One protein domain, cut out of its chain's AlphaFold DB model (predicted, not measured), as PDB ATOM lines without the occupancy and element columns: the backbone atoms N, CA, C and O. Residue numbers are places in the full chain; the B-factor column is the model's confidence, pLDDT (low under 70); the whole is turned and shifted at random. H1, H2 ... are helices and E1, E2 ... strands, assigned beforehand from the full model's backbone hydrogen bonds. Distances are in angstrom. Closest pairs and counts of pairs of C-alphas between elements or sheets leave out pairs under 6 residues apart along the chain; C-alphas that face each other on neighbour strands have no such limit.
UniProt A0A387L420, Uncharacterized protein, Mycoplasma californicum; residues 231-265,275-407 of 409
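Overview. This is residues 231 to 265 and 275 to 407 of the 409 residues of an uncharacterized protein of Mycoplasma californicum (UniProt A0A387L420). A small, strongly twisted sheet of four strands forms one side of the domain, with helices H4 and H6 crossing each other over one of its faces and the short H7 on the other. Farther from the sheet than H6, H5 packs on H6 and H3 lies side by side with H5, while H1 packs on both H3 and H2, and H2 makes a corner with H3. The printed part has 168 residues, mixed in class, with seven named helices and four named strands in the order H1 E1 E2 H2 H3 H4 E3 H5 H6 E4 H7. The mixed sheet has the order E1 E2 E3 E4; the whole is compact, with a radius of gyration of the C-alphas of 15.4 A and spans of 38 by 37 by 29 A.

Along the chain. H1, residues 231 to 236, begins at C-alpha 231 (218.147, 227.258, 186.337). E1, residues 245 to 250, and E2, residues 255 to 260, follow. H2 is residues 275 to 294, 28.4 A long; H3 is residues 298 to 313, 22.3 A. H4, residues 316 to 336, measures 30.4 A and ends at C-alpha 336 (202.275, 220.391, 217.224). After E3, residues 345 to 350, come H5, residues 363 to 376, 20.0 A, and H6, residues 384 to 399, 23.0 A. E4, residues 401 to 403, and H7, residues 404 to 407, end at C-alpha 407 (216.238, 206.180, 210.227).

Arrangement. E1 and E2 form an antiparallel hairpin, with N 248 and O 257 2.9 A apart, within hydrogen-bond range. E2 and E3 are parallel, with N 347 and O 256 at 2.8 A; E3 and E4 are parallel, with N 402 and O 348 at 2.8 A. E3, H5, H6 and E4 make a strand-helix-strand unit, two parallel neighbour strands with helices between, and its crossover is right-handed. H6 is over E3, at a height over the sheet of 9.4 A. H4, on the same face, is over E1 and only just over E2, with 3 C-alphas there. H4 and H6 touch about perpendicular at 89 degrees, closest at the C-alphas of Ile 327 and Asp 386, 6.3 A. H7 is on the opposite face. H5 and H6 touch at a steep tilt of 51 degrees, opposite ways, closest at the C-alphas of Leu 370 and Thr 391, 5.8 A. H3 and H5 touch at a shallow tilt of 28 degrees, the same way, closest at the C-alphas of Asn 298 and Gln 365, 6.5 A. H1 touches residues 308 to 312 of H3, closest at the C-alphas of Ala 234 and Thr 308, 5.3 A, and residues 283 to 287 of H2. H2 and H3 touch only at the corner. In H1 to H6 every O i to N i+4 pair is within hydrogen-bond range; H7 is too short for one.

Size, cuts and confidence. The C-alphas of Asn 265 and Glu 299, the two farthest apart, are 43.8 A from each other. Residues 266 to 274 are not printed, and C-alphas 265 and 275 are 14.6 A apart across this cut. The link from E3 to H5, residues 351 to 362, is long. Mean pLDDT of the printed part is 71.9; 53 residues are under 70, among them 231 to 265 and 309 to 320.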
ATOM      1  N   GLN A 231     219.512 227.530 185.879       60.91
ATOM      2  CA  GLN A 231     218.147 227.258 186.337       60.91
ATOM      3  C   GLN A 231     218.064 225.952 187.146       60.91
ATOM      4  O   GLN A 231     217.436 225.940 188.199       60.91
ATOM      5  N   LYS A 232     218.781 224.888 186.756       62.31
ATOM      6  CA  LYS A 232     218.770 223.602 187.481       62.31
ATOM      7  C   LYS A 232     219.367 223.708 188.890       62.31
ATOM      8  O   LYS A 232     218.958 222.975 189.788       62.31
ATOM      9  N   LEU A 233     220.307 224.632 189.105       63.09
ATOM     10  CA  LEU A 233     220.834 224.937 190.439       63.09
ATOM     11  C   LEU A 233     219.852 225.750 191.271       63.09
ATOM     12  O   LEU A 233     219.756 225.517 192.473       63.09
ATOM     13  N   ALA A 234     219.174 226.722 190.655       59.19
ATOM     14  CA  ALA A 234     218.154 227.523 191.324       59.19
ATOM     15  C   ALA A 234     216.977 226.644 191.761       59.19
ATOM     16  O   ALA A 234     216.526 226.749 192.902       59.19
ATOM     17  N   ASP A 235     216.578 225.718 190.891       55.38
ATOM     18  CA  ASP A 235     215.564 224.715 191.168       55.38
ATOM     19  C   ASP A 235     216.028 223.805 192.311       55.38
ATOM     20  O   ASP A 235     215.289 223.665 193.266       55.38
ATOM     21  N   PHE A 236     217.276 223.311 192.358       55.69
ATOM     22  CA  PHE A 236     217.755 222.493 193.494       55.69
ATOM     23  C   PHE A 236     217.653 223.186 194.868       55.69
ATOM     24  O   PHE A 236     217.458 222.515 195.883       55.69
ATOM     25  N   LYS A 237     217.735 224.525 194.930       52.19
ATOM     26  CA  LYS A 237     217.538 225.269 196.191       52.19
ATOM     27  C   LYS A 237     216.107 225.156 196.733       52.19
ATOM     28  O   LYS A 237     215.922 225.334 197.935       52.19
ATOM     29  N   GLY A 238     215.135 224.864 195.865       42.25
ATOM     30  CA  GLY A 238     213.707 224.769 196.183       42.25
ATOM     31  C   GLY A 238     213.030 223.419 195.874       42.25
ATOM     32  O   GLY A 238     211.985 223.146 196.457       42.25
ATOM     33  N   ASP A 239     213.625 222.566 195.032       43.41
ATOM     34  CA  ASP A 239     213.081 221.319 194.452       43.41
ATOM     35  C   ASP A 239     213.610 220.048 195.136       43.41
ATOM     36  O   ASP A 239     213.616 218.952 194.568       43.41
ATOM     37  N   VAL A 240     213.945 220.125 196.422       47.59
ATOM     38  CA  VAL A 240     213.609 218.980 197.279       47.59
ATOM     39  C   VAL A 240     212.080 218.900 197.195       47.59
ATOM     40  O   VAL A 240     211.425 219.607 197.928       47.59
ATOM     41  N   ASN A 241     211.521 218.214 196.195       45.31
ATOM     42  CA  ASN A 241     210.176 218.430 195.645       45.31
ATOM     43  C   ASN A 241     209.068 218.356 196.728       45.31
ATOM     44  O   ASN A 241     208.514 217.290 197.010       45.31
ATOM     45  N   ILE A 242     208.785 219.493 197.382       39.78
ATOM     46  CA  ILE A 242     208.077 219.558 198.677       39.78
ATOM     47  C   ILE A 242     206.583 219.296 198.555       39.78
ATOM     48  O   ILE A 242     205.941 218.904 199.536       39.78
ATOM     49  N   ASP A 243     206.017 219.434 197.360       38.50
ATOM     50  CA  ASP A 243     204.636 219.019 197.113       38.50
ATOM     51  C   ASP A 243     204.447 217.513 197.386       38.50
ATOM     52  O   ASP A 243     203.339 217.089 197.710       38.50
ATOM     53  N   LYS A 244     205.541 216.732 197.396       46.25
ATOM     54  CA  LYS A 244     205.586 215.324 197.819       46.25
ATOM     55  C   LYS A 244     206.310 215.084 199.155       46.25
ATOM     56  O   LYS A 244     206.431 213.941 199.571       46.25
ATOM     57  N   THR A 245     206.805 216.101 199.867       51.62
ATOM     58  CA  THR A 245     207.496 215.868 201.153       51.62
ATOM     59  C   THR A 245     206.543 215.903 202.344       51.62
ATOM     60  O   THR A 245     205.765 216.855 202.492       51.62
ATOM     61  N   THR A 246     206.682 214.930 203.247       57.09
ATOM     62  CA  THR A 246     206.082 214.966 204.589       57.09
ATOM     63  C   THR A 246     207.118 215.449 205.603       57.09
ATOM     64  O   THR A 246     208.233 214.934 205.656       57.09
ATOM     65  N   ALA A 247     206.760 216.461 206.396       55.34
ATOM     66  CA  ALA A 247     207.528 216.862 207.569       55.34
ATOM     67  C   ALA A 247     206.984 216.098 208.784       55.34
ATOM     68  O   ALA A 247     205.768 216.019 208.963       55.34
ATOM     69  N   ARG A 248     207.865 215.505 209.592       63.28
ATOM     70  CA  ARG A 248     207.523 214.867 210.872       63.28
ATOM     71  C   ARG A 248     208.552 215.257 211.918       63.28
ATOM     72  O   ARG A 248     209.730 215.386 211.599       63.28
ATOM     73  N   PHE A 249     208.131 215.419 213.163       50.22
ATOM     74  CA  PHE A 249     209.069 215.564 214.270       50.22
ATOM     75  C   PHE A 249     209.492 214.193 214.809       50.22
ATOM     76  O   PHE A 249     208.651 213.376 215.183       50.22
ATOM     77  N   ASP A 250     210.800 213.955 214.850       62.03
ATOM     78  CA  ASP A 250     211.408 212.807 215.514       62.03
ATOM     79  C   ASP A 250     211.721 213.201 216.965       62.03
ATOM     80  O   ASP A 250     212.655 213.966 217.234       62.03
ATOM     81  N   LYS A 251     210.891 212.698 217.890       54.00
ATOM     82  CA  LYS A 251     210.979 212.983 219.331       54.00
ATOM     83  C   LYS A 251     212.243 212.418 219.971       54.00
ATOM     84  O   LYS A 251     212.743 213.024 220.913       54.00
ATOM     85  N   GLU A 252     212.751 211.293 219.477       58.19
ATOM     86  CA  GLU A 252     213.913 210.617 220.063       58.19
ATOM     87  C   GLU A 252     215.202 211.368 219.734       58.19
ATOM     88  O   GLU A 252     216.070 211.540 220.588       58.19
ATOM     89  N   ASN A 253     215.292 211.903 218.514       57.22
ATOM     90  CA  ASN A 253     216.465 212.640 218.044       57.22
ATOM     91  C   ASN A 253     216.310 214.171 218.098       57.22
ATOM     92  O   ASN A 253     217.217 214.893 217.669       57.22
ATOM     93  N   ASN A 254     215.177 214.671 218.606       59.28
ATOM     94  CA  ASN A 254     214.833 216.092 218.729       59.28
ATOM     95  C   ASN A 254     215.087 216.891 217.432       59.28
ATOM     96  O   ASN A 254     215.771 217.923 217.427       59.28
ATOM     97  N   LYS A 255     214.580 216.378 216.305       63.97
ATOM     98  CA  LYS A 255     214.810 216.949 214.966       63.97
ATOM     99  C   LYS A 255     213.560 216.892 214.091       63.97
ATOM    100  O   LYS A 255     212.748 215.975 214.196       63.97
ATOM    101  N   PHE A 256     213.426 217.852 213.181       62.19
ATOM    102  CA  PHE A 256     212.440 217.781 212.105       62.19
ATOM    103  C   PHE A 256     212.987 216.940 210.959       62.19
ATOM    104  O   PHE A 256     214.041 217.242 210.405       62.19
ATOM    105  N   VAL A 257     212.247 215.909 210.585       64.06
ATOM    106  CA  VAL A 257     212.531 215.043 209.446       64.06
ATOM    107  C   VAL A 257     211.672 215.487 208.268       64.06
ATOM    108  O   VAL A 257     210.444 215.433 208.339       64.06
ATOM    109  N   ILE A 258     212.311 215.905 207.178       65.88
ATOM    110  CA  ILE A 258     211.664 216.149 205.887       65.88
ATOM    111  C   ILE A 258     211.919 214.920 205.019       65.88
ATOM    112  O   ILE A 258     213.040 214.706 204.557       65.88
ATOM    113  N   LYS A 259     210.893 214.098 204.793       63.88
ATOM    114  CA  LYS A 259     211.004 212.923 203.925       63.88
ATOM    115  C   LYS A 259     210.674 213.301 202.484       63.88
ATOM    116  O   LYS A 259     209.592 213.826 202.232       63.88
ATOM    117  N   LEU A 260     211.573 213.005 201.550       60.56
ATOM    118  CA  LEU A 260     211.338 213.095 200.105       60.56
ATOM    119  C   LEU A 260     210.565 211.857 199.616       60.56
ATOM    120  O   LEU A 260     211.141 210.771 199.582       60.56
ATOM    121  N   ASP A 261     209.294 211.991 199.205       53.91
ATOM    122  CA  ASP A 261     208.631 210.918 198.441       53.91
ATOM    123  C   ASP A 261     208.964 211.047 196.950       53.91
ATOM    124  O   ASP A 261     208.369 211.830 196.201       53.91
ATOM    125  N   VAL A 262     209.907 210.219 196.503       51.56
ATOM    126  CA  VAL A 262     210.129 209.938 195.081       51.56
ATOM    127  C   VAL A 262     209.202 208.778 194.696       51.56
ATOM    128  O   VAL A 262     209.572 207.617 194.793       51.56
ATOM    129  N   ASN A 263     207.963 209.137 194.348       45.66
ATOM    130  CA  ASN A 263     206.825 208.299 193.935       45.66
ATOM    131  C   ASN A 263     206.303 207.209 194.903       45.66
ATOM    132  O   ASN A 263     206.992 206.321 195.389       45.66
ATOM    133  N   ASN A 264     204.978 207.267 195.064       37.78
ATOM    134  CA  ASN A 264     204.071 206.493 195.916       37.78
ATOM    135  C   ASN A 264     203.888 205.005 195.543       37.78
ATOM    136  O   ASN A 264     202.892 204.404 195.933       37.78
ATOM    137  N   ASN A 265     204.808 204.388 194.799       32.78
ATOM    138  CA  ASN A 265     204.686 202.972 194.444       32.78
ATOM    139  C   ASN A 265     205.693 202.144 195.233       32.78
ATOM    140  O   ASN A 265     206.820 201.905 194.802       32.78
ATOM    141  N   GLN A 275     214.660 206.124 185.916       66.50
ATOM    142  CA  GLN A 275     215.158 207.336 185.261       66.50
ATOM    143  C   GLN A 275     215.095 208.579 186.182       66.50
ATOM    144  O   GLN A 275     215.995 209.413 186.166       66.50
ATOM    145  N   GLU A 276     214.098 208.660 187.072       64.50
ATOM    146  CA  GLU A 276     213.977 209.717 188.091       64.50
ATOM    147  C   GLU A 276     215.142 209.734 189.106       64.50
ATOM    148  O   GLU A 276     215.584 210.806 189.525       64.50
ATOM    149  N   TYR A 277     215.665 208.565 189.503       70.81
ATOM    150  CA  TYR A 277     216.789 208.457 190.446       70.81
ATOM    151  C   TYR A 277     218.091 208.869 189.759       70.81
ATOM    152  O   TYR A 277     218.904 209.579 190.349       70.81
ATOM    153  N   GLU A 278     218.270 208.477 188.497       71.50
ATOM    154  CA  GLU A 278     219.415 208.907 187.693       71.50
ATOM    155  C   GLU A 278     219.413 210.420 187.454       71.50
ATOM    156  O   GLU A 278     220.449 211.071 187.600       71.50
ATOM    157  N   GLU A 279     218.259 211.000 187.123       72.12
ATOM    158  CA  GLU A 279     218.109 212.444 186.936       72.12
ATOM    159  C   GLU A 279     218.391 213.220 188.228       72.12
ATOM    160  O   GLU A 279     219.078 214.246 188.199       72.12
ATOM    161  N   LEU A 280     217.917 212.723 189.374       72.62
ATOM    162  CA  LEU A 280     218.197 213.331 190.672       72.62
ATOM    163  C   LEU A 280     219.679 213.202 191.057       72.62
ATOM    164  O   LEU A 280     220.278 214.182 191.496       72.62
ATOM    165  N   ASN A 281     220.298 212.042 190.831       77.19
ATOM    166  CA  ASN A 281     221.723 211.830 191.096       77.19
ATOM    167  C   ASN A 281     222.608 212.729 190.223       77.19
ATOM    168  O   ASN A 281     223.548 213.335 190.742       77.19
ATOM    169  N   LYS A 282     222.268 212.909 188.938       77.06
ATOM    170  CA  LYS A 282     222.945 213.872 188.049       77.06
ATOM    171  C   LYS A 282     222.809 215.309 188.557       77.06
ATOM    172  O   LYS A 282     223.791 216.047 188.590       77.06
ATOM    173  N   LYS A 283     221.617 215.713 189.019       74.88
ATOM    174  CA  LYS A 283     221.419 217.038 189.641       74.88
ATOM    175  C   LYS A 283     222.283 217.211 190.893       74.88
ATOM    176  O   LYS A 283     222.916 218.253 191.051       74.88
ATOM    177  N   ILE A 284     222.349 216.197 191.756       77.75
ATOM    178  CA  ILE A 284     223.168 216.219 192.977       77.75
ATOM    179  C   ILE A 284     224.659 216.302 192.640       77.75
ATOM    180  O   ILE A 284     225.382 217.055 193.287       77.75
ATOM    181  N   GLU A 285     225.125 215.592 191.613       81.81
ATOM    182  CA  GLU A 285     226.505 215.683 191.131       81.81
ATOM    183  C   GLU A 285     226.855 217.110 190.683       81.81
ATOM    184  O   GLU A 285     227.860 217.675 191.130       81.81
ATOM    185  N   ILE A 286     225.989 217.727 189.875       78.31
ATOM    186  CA  ILE A 286     226.158 219.109 189.405       78.31
ATOM    187  C   ILE A 286     226.202 220.080 190.589       78.31
ATOM    188  O   ILE A 286     227.098 220.923 190.672       78.31
ATOM    189  N   VAL A 287     225.267 219.951 191.533       79.31
ATOM    190  CA  VAL A 287     225.201 220.803 192.729       79.31
ATOM    191  C   VAL A 287     226.450 220.633 193.583       79.31
ATOM    192  O   VAL A 287     227.074 221.632 193.944       79.31
ATOM    193  N   ASN A 288     226.861 219.391 193.852       82.62
ATOM    194  CA  ASN A 288     228.093 219.081 194.571       82.62
ATOM    195  C   ASN A 288     229.286 219.748 193.898       82.62
ATOM    196  O   ASN A 288     230.065 220.423 194.571       82.62
ATOM    197  N   LYS A 289     229.423 219.627 192.577       82.00
ATOM    198  CA  LYS A 289     230.555 220.202 191.850       82.00
ATOM    199  C   LYS A 289     230.554 221.729 191.879       82.00
ATOM    200  O   LYS A 289     231.595 222.338 192.139       82.00
ATOM    201  N   VAL A 290     229.401 222.352 191.658       83.06
ATOM    202  CA  VAL A 290     229.265 223.813 191.630       83.06
ATOM    203  C   VAL A 290     229.494 224.411 193.009       83.06
ATOM    204  O   VAL A 290     230.313 225.317 193.139       83.06
ATOM    205  N   PHE A 291     228.821 223.904 194.044       83.56
ATOM    206  CA  PHE A 291     228.974 224.433 195.398       83.56
ATOM    207  C   PHE A 291     230.349 224.111 195.980       83.56
ATOM    208  O   PHE A 291     230.966 225.010 196.539       83.56
ATOM    209  N   SER A 292     230.887 222.897 195.812       82.06
ATOM    210  CA  SER A 292     232.245 222.589 196.305       82.06
ATOM    211  C   SER A 292     233.311 223.494 195.686       82.06
ATOM    212  O   SER A 292     234.255 223.884 196.370       82.06
ATOM    213  N   THR A 293     233.135 223.888 194.422       78.94
ATOM    214  CA  THR A 293     234.024 224.851 193.767       78.94
ATOM    215  C   THR A 293     233.747 226.265 194.279       78.94
ATOM    216  O   THR A 293     234.655 226.944 194.746       78.94
ATOM    217  N   ALA A 294     232.493 226.718 194.268       83.12
ATOM    218  CA  ALA A 294     232.150 228.091 194.625       83.12
ATOM    219  C   ALA A 294     232.386 228.431 196.108       83.12
ATOM    220  O   ALA A 294     232.583 229.603 196.425       83.12
ATOM    221  N   LEU A 295     232.391 227.441 197.005       84.38
ATOM    222  CA  LEU A 295     232.619 227.618 198.443       84.38
ATOM    223  C   LEU A 295     234.081 227.864 198.826       84.38
ATOM    224  O   LEU A 295     234.339 228.187 199.987       84.38
ATOM    225  N   GLN A 296     235.019 227.763 197.882       81.50
ATOM    226  CA  GLN A 296     236.435 228.057 198.129       81.50
ATOM    227  C   GLN A 296     236.643 229.489 198.654       81.50
ATOM    228  O   GLN A 296     237.531 229.726 199.469       81.50
ATOM    229  N   THR A 297     235.775 230.439 198.279       78.19
ATOM    230  CA  THR A 297     235.769 231.793 198.852       78.19
ATOM    231  C   THR A 297     234.356 232.280 199.186       78.19
ATOM    232  O   THR A 297     233.350 231.840 198.626       78.19
ATOM    233  N   ASN A 298     234.274 233.233 200.115       82.56
ATOM    234  CA  ASN A 298     233.002 233.830 200.534       82.56
ATOM    235  C   ASN A 298     232.398 234.705 199.428       82.56
ATOM    236  O   ASN A 298     231.184 234.738 199.241       82.56
ATOM    237  N   GLU A 299     233.257 235.416 198.702       78.06
ATOM    238  CA  GLU A 299     232.896 236.278 197.583       78.06
ATOM    239  C   GLU A 299     232.301 235.464 196.428       78.06
ATOM    240  O   GLU A 299     231.273 235.842 195.871       78.06
ATOM    241  N   SER A 300     232.896 234.307 196.131       80.00
ATOM    242  CA  SER A 300     232.396 233.365 195.133       80.00
ATOM    243  C   SER A 300     231.028 232.790 195.515       80.00
ATOM    244  O   SER A 300     230.120 232.779 194.684       80.00
ATOM    245  N   LEU A 301     230.833 232.390 196.780       85.00
ATOM    246  CA  LEU A 301     229.517 231.974 197.277       85.00
ATOM    247  C   LEU A 301     228.478 233.092 197.125       85.00
ATOM    248  O   LEU A 301     227.401 232.851 196.586       85.00
ATOM    249  N   SER A 302     228.797 234.308 197.577       82.06
ATOM    250  CA  SER A 302     227.892 235.460 197.479       82.06
ATOM    251  C   SER A 302     227.473 235.719 196.029       82.06
ATOM    252  O   SER A 302     226.282 235.848 195.736       82.06
ATOM    253  N   LEU A 303     228.433 235.697 195.100       77.38
ATOM    254  CA  LEU A 303     228.157 235.892 193.681       77.38
ATOM    255  C   LEU A 303     227.309 234.752 193.096       77.38
ATOM    256  O   LEU A 303     226.348 235.025 192.381       77.38
ATOM    257  N   LEU A 304     227.586 233.490 193.448       80.56
ATOM    258  CA  LEU A 304     226.767 232.348 193.026       80.56
ATOM    259  C   LEU A 304     225.313 232.491 193.504       80.56
ATOM    260  O   LEU A 304     224.383 232.273 192.726       80.56
ATOM    261  N   LEU A 305     225.100 232.876 194.768       78.62
ATOM    262  CA  LEU A 305     223.762 233.116 195.311       78.62
ATOM    263  C   LEU A 305     223.039 234.213 194.513       78.62
ATOM    264  O   LEU A 305     221.933 233.970 194.023       78.62
ATOM    265  N   LYS A 306     223.693 235.356 194.273       73.94
ATOM    266  CA  LYS A 306     223.126 236.443 193.460       73.94
ATOM    267  C   LYS A 306     222.777 235.985 192.036       73.94
ATOM    268  O   LYS A 306     221.655 236.226 191.593       73.94
ATOM    269  N   MET A 307     223.676 235.270 191.353       70.56
ATOM    270  CA  MET A 307     223.445 234.743 189.996       70.56
ATOM    271  C   MET A 307     222.225 233.821 189.940       70.56
ATOM    272  O   MET A 307     221.363 233.992 189.081       70.56
ATOM    273  N   THR A 308     222.107 232.886 190.888       70.25
ATOM    274  CA  THR A 308     220.931 232.001 190.950       70.25
ATOM    275  C   THR A 308     219.642 232.764 191.258       70.25
ATOM    276  O   THR A 308     218.626 232.492 190.632       70.25
ATOM    277  N   SER A 309     219.686 233.753 192.162       67.75
ATOM    278  CA  SER A 309     218.508 234.542 192.541       67.75
ATOM    279  C   SER A 309     217.976 235.395 191.388       67.75
ATOM    280  O   SER A 309     216.767 235.549 191.232       67.75
ATOM    281  N   PHE A 310     218.875 235.908 190.548       60.03
ATOM    282  CA  PHE A 310     218.532 236.727 189.398       60.03
ATOM    283  C   PHE A 310     217.733 235.955 188.348       60.03
ATOM    284  O   PHE A 310     216.722 236.445 187.853       60.03
ATOM    285  N   ILE A 311     218.151 234.724 188.062       59.22
ATOM    286  CA  ILE A 311     217.458 233.833 187.127       59.22
ATOM    287  C   ILE A 311     216.029 233.543 187.621       59.22
ATOM    288  O   ILE A 311     215.083 233.524 186.836       59.22
ATOM    289  N   THR A 312     215.840 233.434 188.937       56.81
ATOM    290  CA  THR A 312     214.518 233.278 189.571       56.81
ATOM    291  C   THR A 312     213.724 234.576 189.757       56.81
ATOM    292  O   THR A 312     212.523 234.500 190.003       56.81
ATOM    293  N   LYS A 313     214.325 235.766 189.606       53.84
ATOM    294  CA  LYS A 313     213.658 237.066 189.843       53.84
ATOM    295  C   LYS A 313     212.492 237.313 188.880       53.84
ATOM    296  O   LYS A 313     211.489 237.900 189.272       53.84
ATOM    297  N   ASN A 314     212.575 236.783 187.659       51.69
ATOM    298  CA  ASN A 314     211.472 236.807 186.691       51.69
ATOM    299  C   ASN A 314     210.307 235.856 187.060       51.69
ATOM    300  O   ASN A 314     209.312 235.813 186.344       51.69
ATOM    301  N   LYS A 315     210.411 235.111 188.175       55.28
ATOM    302  CA  LYS A 315     209.392 234.205 188.739       55.28
ATOM    303  C   LYS A 315     209.106 234.486 190.226       55.28
ATOM    304  O   LYS A 315     208.717 233.580 190.961       55.28
ATOM    305  N   ASN A 316     209.346 235.718 190.688       59.41
ATOM    306  CA  ASN A 316     209.441 236.046 192.115       59.41
ATOM    307  C   ASN A 316     208.229 235.577 192.943       59.41
ATOM    308  O   ASN A 316     208.422 234.996 194.004       59.41
ATOM    309  N   ASP A 317     207.000 235.737 192.449       62.28
ATOM    310  CA  ASP A 317     205.796 235.370 193.212       62.28
ATOM    311  C   ASP A 317     205.629 233.854 193.377       62.28
ATOM    312  O   ASP A 317     205.284 233.372 194.457       62.28
ATOM    313  N   GLU A 318     205.932 233.076 192.334       66.62
ATOM    314  CA  GLU A 318     205.896 231.614 192.399       66.62
ATOM    315  C   GLU A 318     207.016 231.082 193.302       66.62
ATOM    316  O   GLU A 318     206.797 230.194 194.128       66.62
ATOM    317  N   PHE A 319     208.205 231.677 193.199       64.06
ATOM    318  CA  PHE A 319     209.359 231.352 194.032       64.06
ATOM    319  C   PHE A 319     209.084 231.652 195.514       64.06
ATOM    320  O   PHE A 319     209.242 230.769 196.357       64.06
ATOM    321  N   ILE A 320     208.595 232.855 195.839       69.00
ATOM    322  CA  ILE A 320     208.218 233.260 197.205       69.00
ATOM    323  C   ILE A 320     207.114 232.344 197.754       69.00
ATOM    324  O   ILE A 320     207.225 231.859 198.883       69.00
ATOM    325  N   SER A 321     206.079 232.059 196.956       71.56
ATOM    326  CA  SER A 321     204.959 231.190 197.347       71.56
ATOM    327  C   SER A 321     205.412 229.767 197.690       71.56
ATOM    328  O   SER A 321     204.967 229.196 198.691       71.56
ATOM    329  N   ARG A 322     206.353 229.201 196.920       70.06
ATOM    330  CA  ARG A 322     206.928 227.878 197.211       70.06
ATOM    331  C   ARG A 322     207.608 227.854 198.578       70.06
ATOM    332  O   ARG A 322     207.260 226.996 199.384       70.06
ATOM    333  N   TYR A 323     208.499 228.801 198.886       72.31
ATOM    334  CA  TYR A 323     209.183 228.834 200.190       72.31
ATOM    335  C   TYR A 323     208.248 229.124 201.360       72.31
ATOM    336  O   TYR A 323     208.404 228.511 202.416       72.31
ATOM    337  N   ALA A 324     207.242 229.980 201.171       74.38
ATOM    338  CA  ALA A 324     206.229 230.235 202.193       74.38
ATOM    339  C   ALA A 324     205.520 228.936 202.621       74.38
ATOM    340  O   ALA A 324     205.374 228.681 203.816       74.38
ATOM    341  N   LYS A 325     205.181 228.055 201.667       76.62
ATOM    342  CA  LYS A 325     204.620 226.727 201.975       76.62
ATOM    343  C   LYS A 325     205.591 225.841 202.762       76.62
ATOM    344  O   LYS A 325     205.156 225.114 203.651       76.62
ATOM    345  N   GLN A 326     206.891 225.877 202.449       72.81
ATOM    346  CA  GLN A 326     207.894 225.069 203.161       72.81
ATOM    347  C   GLN A 326     208.029 225.509 204.621       72.81
ATOM    348  O   GLN A 326     208.025 224.679 205.532       72.81
ATOM    349  N   ILE A 327     208.103 226.823 204.836       78.19
ATOM    350  CA  ILE A 327     208.207 227.436 206.161       78.19
ATOM    351  C   ILE A 327     206.966 227.095 206.987       78.19
ATOM    352  O   ILE A 327     207.091 226.687 208.142       78.19
ATOM    353  N   GLU A 328     205.781 227.189 206.384       81.25
ATOM    354  CA  GLU A 328     204.519 226.887 207.055       81.25
ATOM    355  C   GLU A 328     204.427 225.417 207.491       81.25
ATOM    356  O   GLU A 328     204.065 225.140 208.632       81.25
ATOM    357  N   LYS A 329     204.856 224.464 206.648       77.19
ATOM    358  CA  LYS A 329     204.920 223.039 207.031       77.19
ATOM    359  C   LYS A 329     205.816 222.809 208.255       77.19
ATOM    360  O   LYS A 329     205.434 222.068 209.161       77.19
ATOM    361  N   VAL A 330     206.987 223.451 208.307       76.44
ATOM    362  CA  VAL A 330     207.906 223.338 209.456       76.44
ATOM    363  C   VAL A 330     207.307 223.986 210.704       76.44
ATOM    364  O   VAL A 330     207.376 223.402 211.784       76.44
ATOM    365  N   LYS A 331     206.673 225.157 210.575       82.38
ATOM    366  CA  LYS A 331     205.995 225.826 211.694       82.38
ATOM    367  C   LYS A 331     204.860 224.988 212.270       82.38
ATOM    368  O   LYS A 331     204.777 224.863 213.488       82.38
ATOM    369  N   GLN A 332     204.019 224.404 211.420       80.75
ATOM    370  CA  GLN A 332     202.901 223.568 211.860       80.75
ATOM    371  C   GLN A 332     203.391 222.340 212.629       80.75
ATOM    372  O   GLN A 332     202.872 222.038 213.703       80.75
ATOM    373  N   GLU A 333     204.427 221.657 212.138       74.44
ATOM    374  CA  GLU A 333     205.027 220.536 212.868       74.44
ATOM    375  C   GLU A 333     205.713 220.980 214.168       74.44
ATOM    376  O   GLU A 333     205.631 220.277 215.177       74.44
ATOM    377  N   ALA A 334     206.329 222.163 214.194       79.38
ATOM    378  CA  ALA A 334     206.917 222.711 215.412       79.38
ATOM    379  C   ALA A 334     205.880 223.062 216.472       79.38
ATOM    380  O   ALA A 334     206.066 222.726 217.642       79.38
ATOM    381  N   GLN A 335     204.764 223.664 216.064       80.12
ATOM    382  CA  GLN A 335     203.650 223.985 216.953       80.12
ATOM    383  C   GLN A 335     203.032 222.724 217.554       80.12
ATOM    384  O   GLN A 335     202.845 222.667 218.768       80.12
ATOM    385  N   LYS A 336     202.792 221.684 216.741       76.31
ATOM    386  CA  LYS A 336     202.275 220.391 217.224       76.31
ATOM    387  C   LYS A 336     203.154 219.750 218.301       76.31
ATOM    388  O   LYS A 336     202.651 218.964 219.097       76.31
ATOM    389  N   ASN A 337     204.449 220.067 218.321       74.12
ATOM    390  CA  ASN A 337     205.424 219.469 219.231       74.12
ATOM    391  C   ASN A 337     206.001 220.459 220.262       74.12
ATOM    392  O   ASN A 337     206.909 220.084 220.997       74.12
ATOM    393  N   ALA A 338     205.470 221.687 220.347       78.31
ATOM    394  CA  ALA A 338     205.936 222.750 221.246       78.31
ATOM    395  C   ALA A 338     207.440 223.091 221.110       78.31
ATOM    396  O   ALA A 338     208.151 223.260 222.101       78.31
ATOM    397  N   LEU A 339     207.927 223.204 219.872       79.81
ATOM    398  CA  LEU A 339     209.336 223.463 219.553       79.81
ATOM    399  C   LEU A 339     209.547 224.836 218.914       79.81
ATOM    400  O   LEU A 339     208.647 225.400 218.296       79.81
ATOM    401  N   ASP A 340     210.782 225.333 218.991       81.19
ATOM    402  CA  ASP A 340     211.222 226.520 218.257       81.19
ATOM    403  C   ASP A 340     211.728 226.110 216.852       81.19
ATOM    404  O   ASP A 340     212.815 225.521 216.735       81.19
ATOM    405  N   PRO A 341     210.990 226.416 215.764       77.00
ATOM    406  CA  PRO A 341     211.369 226.031 214.401       77.00
ATOM    407  C   PRO A 341     212.659 226.710 213.919       77.00
ATOM    408  O   PRO A 341     213.291 226.233 212.979       77.00
ATOM    409  N   THR A 342     213.093 227.796 214.568       80.81
ATOM    410  CA  THR A 342     214.340 228.494 214.216       80.81
ATOM    411  C   THR A 342     215.584 227.835 214.814       80.81
ATOM    412  O   THR A 342     216.694 228.081 214.336       80.81
ATOM    413  N   LYS A 343     215.415 226.999 215.849       76.50
ATOM    414  CA  LYS A 343     216.513 226.348 216.590       76.50
ATOM    415  C   LYS A 343     216.552 224.831 216.431       76.50
ATOM    416  O   LYS A 343     217.565 224.213 216.753       76.50
ATOM    417  N   THR A 344     215.467 224.228 215.962       70.50
ATOM    418  CA  THR A 344     215.374 222.775 215.803       70.50
ATOM    419  C   THR A 344     216.129 222.333 214.552       70.50
ATOM    420  O   THR A 344     215.975 222.923 213.481       70.50
ATOM    421  N   LYS A 345     216.958 221.290 214.679       69.38
ATOM    422  CA  LYS A 345     217.716 220.739 213.549       69.38
ATOM    423  C   LYS A 345     216.764 220.106 212.532       69.38
ATOM    424  O   LYS A 345     215.822 219.415 212.915       69.38
ATOM    425  N   LEU A 346     217.043 220.322 211.251       72.62
ATOM    426  CA  LEU A 346     216.322 219.729 210.128       72.62
ATOM    427  C   LEU A 346     217.181 218.632 209.502       72.62
ATOM    428  O   LEU A 346     218.376 218.821 209.284       72.62
ATOM    429  N   GLU A 347     216.585 217.485 209.218       74.62
ATOM    430  CA  GLU A 347     217.218 216.357 208.538       74.62
ATOM    431  C   GLU A 347     216.381 215.979 207.318       74.62
ATOM    432  O   GLU A 347     215.154 215.890 207.398       74.62
ATOM    433  N   VAL A 348     217.044 215.772 206.182       73.69
ATOM    434  CA  VAL A 348     216.385 215.341 204.947       73.69
ATOM    435  C   VAL A 348     216.530 213.832 204.829       73.69
ATOM    436  O   VAL A 348     217.644 213.313 204.813       73.69
ATOM    437  N   VAL A 349     215.413 213.119 204.739       72.25
ATOM    438  CA  VAL A 349     215.413 211.663 204.583       72.25
ATOM    439  C   VAL A 349     215.095 211.308 203.144       72.25
ATOM    440  O   VAL A 349     214.052 211.701 202.612       72.25
ATOM    441  N   ILE A 350     215.999 210.549 202.532       71.06
ATOM    442  CA  ILE A 350     215.928 210.132 201.135       71.06
ATOM    443  C   ILE A 350     215.788 208.618 200.977       71.06
ATOM    444  O   ILE A 350     216.287 207.866 201.816       71.06
ATOM    445  N   PRO A 351     215.147 208.155 199.892       69.06
ATOM    446  CA  PRO A 351     215.207 206.757 199.479       69.06
ATOM    447  C   PRO A 351     216.641 206.207 199.385       69.06
ATOM    448  O   PRO A 351     217.602 206.938 199.118       69.06
ATOM    449  N   ASP A 352     216.778 204.897 199.583       70.81
ATOM    450  CA  ASP A 352     218.020 204.177 199.302       70.81
ATOM    451  C   ASP A 352     218.301 204.219 197.782       70.81
ATOM    452  O   ASP A 352     217.381 204.091 196.973       70.81
ATOM    453  N   GLY A 353     219.556 204.449 197.377       68.56
ATOM    454  CA  GLY A 353     219.958 204.578 195.961       68.56
ATOM    455  C   GLY A 353     220.111 206.012 195.424       68.56
ATOM    456  O   GLY A 353     220.582 206.195 194.299       68.56
ATOM    457  N   ILE A 354     219.776 207.038 196.218       72.88
ATOM    458  CA  ILE A 354     220.046 208.449 195.886       72.88
ATOM    459  C   ILE A 354     221.341 208.909 196.563       72.88
ATOM    460  O   ILE A 354     221.490 208.809 197.775       72.88
ATOM    461  N   THR A 355     222.280 209.459 195.807       77.56
ATOM    462  CA  THR A 355     223.538 209.981 196.347       77.56
ATOM    463  C   THR A 355     223.274 211.146 197.299       77.56
ATOM    464  O   THR A 355     222.492 212.042 196.998       77.56
ATOM    465  N   LYS A 356     223.962 211.183 198.443       80.12
ATOM    466  CA  LYS A 356     223.883 212.321 199.366       80.12
ATOM    467  C   LYS A 356     224.691 213.514 198.833       80.12
ATOM    468  O   LYS A 356     225.843 213.331 198.423       80.12
ATOM    469  N   PRO A 357     224.162 214.745 198.886       77.31
ATOM    470  CA  PRO A 357     224.976 215.944 198.768       77.31
ATOM    471  C   PRO A 357     226.043 215.956 199.866       77.31
ATOM    472  O   PRO A 357     225.778 215.578 201.008       77.31
ATOM    473  N   ASN A 358     227.256 216.389 199.530       79.31
ATOM    474  CA  ASN A 358     228.368 216.473 200.479       79.31
ATOM    475  C   ASN A 358     228.931 217.894 200.506       79.31
ATOM    476  O   ASN A 358     230.092 218.140 200.170       79.31
ATOM    477  N   ILE A 359     228.076 218.850 200.864       82.06
ATOM    478  CA  ILE A 359     228.418 220.269 200.886       82.06
ATOM    479  C   ILE A 359     228.298 220.767 202.320       82.06
ATOM    480  O   ILE A 359     227.200 220.954 202.828       82.06
ATOM    481  N   LYS A 360     229.430 221.015 202.981       84.12
ATOM    482  CA  LYS A 360     229.451 221.556 204.347       84.12
ATOM    483  C   LYS A 360     229.742 223.048 204.322       84.12
ATOM    484  O   LYS A 360     230.749 223.476 203.763       84.12
ATOM    485  N   LEU A 361     228.870 223.825 204.956       83.81
ATOM    486  CA  LEU A 361     229.047 225.262 205.120       83.81
ATOM    487  C   LEU A 361     229.719 225.562 206.462       83.81
ATOM    488  O   LEU A 361     229.462 224.922 207.478       83.81
ATOM    489  N   THR A 362     230.596 226.558 206.466       87.88
ATOM    490  CA  THR A 362     231.107 227.165 207.699       87.88
ATOM    491  C   THR A 362     230.080 228.144 208.267       87.88
ATOM    492  O   THR A 362     229.300 228.728 207.517       87.88
ATOM    493  N   LYS A 363     230.159 228.460 209.569       86.25
ATOM    494  CA  LYS A 363     229.297 229.482 210.206       86.25
ATOM    495  C   LYS A 363     229.292 230.826 209.465       86.25
ATOM    496  O   LYS A 363     228.290 231.535 209.432       86.25
ATOM    497  N   LYS A 364     230.429 231.201 208.865       86.31
ATOM    498  CA  LYS A 364     230.546 232.434 208.078       86.31
ATOM    499  C   LYS A 364     229.762 232.346 206.765       86.31
ATOM    500  O   LYS A 364     229.116 233.316 206.391       86.31
ATOM    501  N   GLN A 365     229.798 231.199 206.092       87.31
ATOM    502  CA  GLN A 365     229.044 230.952 204.860       87.31
ATOM    503  C   GLN A 365     227.541 230.824 205.129       87.31
ATOM    504  O   GLN A 365     226.749 231.374 204.372       87.31
ATOM    505  N   GLU A 366     227.144 230.191 206.234       85.38
ATOM    506  CA  GLU A 366     225.745 230.159 206.686       85.38
ATOM    507  C   GLU A 366     225.192 231.573 206.895       85.38
ATOM    508  O   GLU A 366     224.096 231.889 206.435       85.38
ATOM    509  N   LYS A 367     225.985 232.462 207.511       87.25
ATOM    510  CA  LYS A 367     225.613 233.873 207.653       87.25
ATOM    511  C   LYS A 367     225.444 234.571 206.297       87.25
ATOM    512  O   LYS A 367     224.486 235.310 206.130       87.25
ATOM    513  N   ILE A 368     226.320 234.312 205.323       83.69
ATOM    514  CA  ILE A 368     226.194 234.876 203.964       83.69
ATOM    515  C   ILE A 368     224.884 234.432 203.303       83.69
ATOM    516  O   ILE A 368     224.213 235.243 202.671       83.69
ATOM    517  N   VAL A 369     224.498 233.164 203.470       84.06
ATOM    518  CA  VAL A 369     223.217 232.645 202.969       84.06
ATOM    519  C   VAL A 369     222.034 233.336 203.658       84.06
ATOM    520  O   VAL A 369     221.092 233.744 202.981       84.06
ATOM    521  N   LEU A 370     222.088 233.497 204.984       84.88
ATOM    522  CA  LEU A 370     221.053 234.191 205.758       84.88
ATOM    523  C   LEU A 370     220.892 235.653 205.321       84.88
ATOM    524  O   LEU A 370     219.771 236.112 205.096       84.88
ATOM    525  N   ASP A 371     222.006 236.373 205.192       84.56
ATOM    526  CA  ASP A 371     222.023 237.774 204.770       84.56
ATOM    527  C   ASP A 371     221.451 237.902 203.344       84.56
ATOM    528  O   ASP A 371     220.608 238.766 203.092       84.56
ATOM    529  N   HIS A 372     221.814 236.982 202.440       83.69
ATOM    530  CA  HIS A 372     221.284 236.937 201.075       83.69
ATOM    531  C   HIS A 372     219.766 236.721 201.032       83.69
ATOM    532  O   HIS A 372     219.065 237.462 200.344       83.69
ATOM    533  N   PHE A 373     219.231 235.741 201.769       80.81
ATOM    534  CA  PHE A 373     217.779 235.543 201.818       80.81
ATOM    535  C   PHE A 373     217.068 236.724 202.481       80.81
ATOM    536  O   PHE A 373     216.019 237.146 202.004       80.81
ATOM    537  N   THR A 374     217.651 237.315 203.522       82.81
ATOM    538  CA  THR A 374     217.083 238.511 204.159       82.81
ATOM    539  C   THR A 374     216.935 239.660 203.164       82.81
ATOM    540  O   THR A 374     215.908 240.334 203.146       82.81
ATOM    541  N   GLU A 375     217.939 239.870 202.316       81.75
ATOM    542  CA  GLU A 375     217.886 240.879 201.260       81.75
ATOM    543  C   GLU A 375     216.855 240.525 200.179       81.75
ATOM    544  O   GLU A 375     216.037 241.371 199.815       81.75
ATOM    545  N   LEU A 376     216.850 239.272 199.715       76.44
ATOM    546  CA  LEU A 376     215.940 238.791 198.672       76.44
ATOM    547  C   LEU A 376     214.463 238.939 199.074       76.44
ATOM    548  O   LEU A 376     213.631 239.334 198.258       76.44
ATOM    549  N   PHE A 377     214.151 238.664 200.339       76.62
ATOM    550  CA  PHE A 377     212.793 238.677 200.884       76.62
ATOM    551  C   PHE A 377     212.441 239.974 201.624       76.62
ATOM    552  O   PHE A 377     211.367 240.055 202.220       76.62
ATOM    553  N   LYS A 378     213.284 241.015 201.554       78.12
ATOM    554  CA  LYS A 378     213.093 242.286 202.279       78.12
ATOM    555  C   LYS A 378     211.743 242.964 202.008       78.12
ATOM    556  O   LYS A 378     211.210 243.622 202.894       78.12
ATOM    557  N   ASN A 379     211.210 242.804 200.797       71.50
ATOM    558  CA  ASN A 379     209.925 243.375 200.371       71.50
ATOM    559  C   ASN A 379     208.784 242.342 200.352       71.50
ATOM    560  O   ASN A 379     207.727 242.608 199.787       71.50
ATOM    561  N   SER A 380     209.009 241.148 200.902       74.00
ATOM    562  CA  SER A 380     207.978 240.119 201.034       74.00
ATOM    563  C   SER A 380     207.285 240.215 202.395       74.00
ATOM    564  O   SER A 380     207.791 240.852 203.315       74.00
ATOM    565  N   ASN A 381     206.154 239.524 202.550       77.88
ATOM    566  CA  ASN A 381     205.457 239.414 203.836       77.88
ATOM    567  C   ASN A 381     206.143 238.446 204.826       77.88
ATOM    568  O   ASN A 381     205.600 238.199 205.902       77.88
ATOM    569  N   LEU A 382     207.298 237.867 204.474       80.00
ATOM    570  CA  LEU A 382     208.020 236.935 205.339       80.00
ATOM    571  C   LEU A 382     208.719 237.672 206.484       80.00
ATOM    572  O   LEU A 382     209.404 238.679 206.289       80.00
ATOM    573  N   GLN A 383     208.577 237.137 207.691       86.44
ATOM    574  CA  GLN A 383     209.199 237.688 208.889       86.44
ATOM    575  C   GLN A 383     210.655 237.221 209.035       86.44
ATOM    576  O   GLN A 383     211.112 236.266 208.407       86.44
ATOM    577  N   LYS A 384     211.409 237.864 209.936       85.00
ATOM    578  CA  LYS A 384     212.813 237.510 210.207       85.00
ATOM    579  C   LYS A 384     212.995 236.042 210.611       85.00
ATOM    580  O   LYS A 384     214.000 235.433 210.254       85.00
ATOM    581  N   ASP A 385     212.049 235.481 211.356       86.56
ATOM    582  CA  ASP A 385     212.113 234.079 211.772       86.56
ATOM    583  C   ASP A 385     211.786 233.116 210.622       86.56
ATOM    584  O   ASP A 385     212.406 232.059 210.534       86.56
ATOM    585  N   ASP A 386     210.943 233.522 209.669       85.69
ATOM    586  CA  ASP A 386     210.668 232.765 208.437       85.69
ATOM    587  C   ASP A 386     211.933 232.611 207.599       85.69
ATOM    588  O   ASP A 386     212.265 231.522 207.132       85.69
ATOM    589  N   ILE A 387     212.692 233.701 207.486       83.38
ATOM    590  CA  ILE A 387     213.962 233.728 206.762       83.38
ATOM    591  C   ILE A 387     214.997 232.811 207.436       83.38
ATOM    592  O   ILE A 387     215.717 232.097 206.743       83.38
ATOM    593  N   LYS A 388     215.045 232.752 208.776       84.50
ATOM    594  CA  LYS A 388     215.925 231.805 209.489       84.50
ATOM    595  C   LYS A 388     215.518 230.351 209.264       84.50
ATOM    596  O   LYS A 388     216.389 229.514 209.040       84.50
ATOM    597  N   ILE A 389     214.219 230.046 209.317       82.38
ATOM    598  CA  ILE A 389     213.701 228.697 209.038       82.38
ATOM    599  C   ILE A 389     214.107 228.286 207.622       82.38
ATOM    600  O   ILE A 389     214.643 227.197 207.426       82.38
ATOM    601  N   LEU A 390     213.944 229.185 206.653       80.25
ATOM    602  CA  LEU A 390     214.364 228.963 205.276       80.25
ATOM    603  C   LEU A 390     215.872 228.698 205.153       80.25
ATOM    604  O   LEU A 390     216.282 227.757 204.471       80.25
ATOM    605  N   THR A 391     216.710 229.477 205.839       82.50
ATOM    606  CA  THR A 391     218.154 229.214 205.890       82.50
ATOM    607  C   THR A 391     218.458 227.832 206.475       82.50
ATOM    608  O   THR A 391     219.310 227.122 205.940       82.50
ATOM    609  N   ASN A 392     217.755 227.407 207.526       80.25
ATOM    610  CA  ASN A 392     217.942 226.080 208.119       80.25
ATOM    611  C   ASN A 392     217.516 224.954 207.157       80.25
ATOM    612  O   ASN A 392     218.211 223.943 207.059       80.25
ATOM    613  N   ILE A 393     216.422 225.135 206.408       77.81
ATOM    614  CA  ILE A 393     215.985 224.192 205.364       77.81
ATOM    615  C   ILE A 393     217.067 224.075 204.283       77.81
ATOM    616  O   ILE A 393     217.504 222.971 203.962       77.81
ATOM    617  N   PHE A 394     217.550 225.210 203.777       79.19
ATOM    618  CA  PHE A 394     218.571 225.257 202.731       79.19
ATOM    619  C   PHE A 394     219.910 224.642 203.166       79.19
ATOM    620  O   PHE A 394     220.529 223.876 202.438       79.19
ATOM    621  N   THR A 395     220.388 224.960 204.367       79.19
ATOM    622  CA  THR A 395     221.658 224.414 204.883       79.19
ATOM    623  C   THR A 395     221.569 222.901 205.112       79.19
ATOM    624  O   THR A 395     222.511 222.161 204.806       79.19
ATOM    625  N   SER A 396     220.413 222.422 205.575       77.50
ATOM    626  CA  SER A 396     220.156 220.995 205.793       77.50
ATOM    627  C   SER A 396     220.027 220.227 204.478       77.50
ATOM    628  O   SER A 396     220.548 219.116 204.374       77.50
ATOM    629  N   SER A 397     219.438 220.832 203.439       75.00
ATOM    630  CA  SER A 397     219.340 220.217 202.109       75.00
ATOM    631  C   SER A 397     220.688 220.073 201.390       75.00
ATOM    632  O   SER A 397     220.781 219.296 200.445       75.00
ATOM    633  N   LEU A 398     221.743 220.744 201.857       75.81
ATOM    634  CA  LEU A 398     223.099 220.614 201.318       75.81
ATOM    635  C   LEU A 398     223.987 219.609 202.070       75.81
ATOM    636  O   LEU A 398     224.987 219.151 201.515       75.81
ATOM    637  N   SER A 399     223.668 219.298 203.331       76.56
ATOM    638  CA  SER A 399     224.644 218.683 204.244       76.56
ATOM    639  C   SER A 399     224.104 217.606 205.181       76.56
ATOM    640  O   SER A 399     224.899 216.830 205.712       76.56
ATOM    641  N   ASN A 400     222.788 217.545 205.405       78.12
ATOM    642  CA  ASN A 400     222.198 216.731 206.465       78.12
ATOM    643  C   ASN A 400     221.170 215.735 205.920       78.12
ATOM    644  O   ASN A 400     219.985 215.782 206.260       78.12
ATOM    645  N   TRP A 401     221.639 214.870 205.018       79.56
ATOM    646  CA  TRP A 401     220.831 213.824 204.400       79.56
ATOM    647  C   TRP A 401     221.058 212.475 205.081       79.56
ATOM    648  O   TRP A 401     222.202 212.054 205.288       79.56
ATOM    649  N   LYS A 402     219.968 211.765 205.355       78.44
ATOM    650  CA  LYS A 402     219.980 210.365 205.781       78.44
ATOM    651  C   LYS A 402     219.225 209.492 204.801       78.44
ATOM    652  O   LYS A 402     218.227 209.910 204.218       78.44
ATOM    653  N   HIS A 403     219.705 208.270 204.636       78.69
ATOM    654  CA  HIS A 403     218.945 207.263 203.915       78.69
ATOM    655  C   HIS A 403     217.782 206.755 204.766       78.69
ATOM    656  O   HIS A 403     217.865 206.729 205.992       78.69
ATOM    657  N   ALA A 404     216.692 206.337 204.127       72.31
ATOM    658  CA  ALA A 404     215.526 205.794 204.814       72.31
ATOM    659  C   ALA A 404     215.881 204.570 205.681       72.31
ATOM    660  O   ALA A 404     215.324 204.413 206.769       72.31
ATOM    661  N   SER A 405     216.840 203.757 205.232       73.06
ATOM    662  CA  SER A 405     217.419 202.643 205.993       73.06
ATOM    663  C   SER A 405     218.134 203.076 207.283       73.06
ATOM    664  O   SER A 405     218.117 202.340 208.264       73.06
ATOM    665  N   GLU A 406     218.688 204.291 207.338       72.88
ATOM    666  CA  GLU A 406     219.430 204.832 208.494       72.88
ATOM    667  C   GLU A 406     218.527 205.441 209.580       72.88
ATOM    668  O   GLU A 406     219.018 205.860 210.630       72.88
ATOM    669  N   VAL A 407     217.224 205.562 209.316       67.38
ATOM    670  CA  VAL A 407     216.238 206.180 210.227       67.38
ATOM    671  C   VAL A 407     215.336 205.124 210.881       67.38
ATOM    672  O   VAL A 407     214.562 205.443 211.774       67.38
TER     673      VAL A 407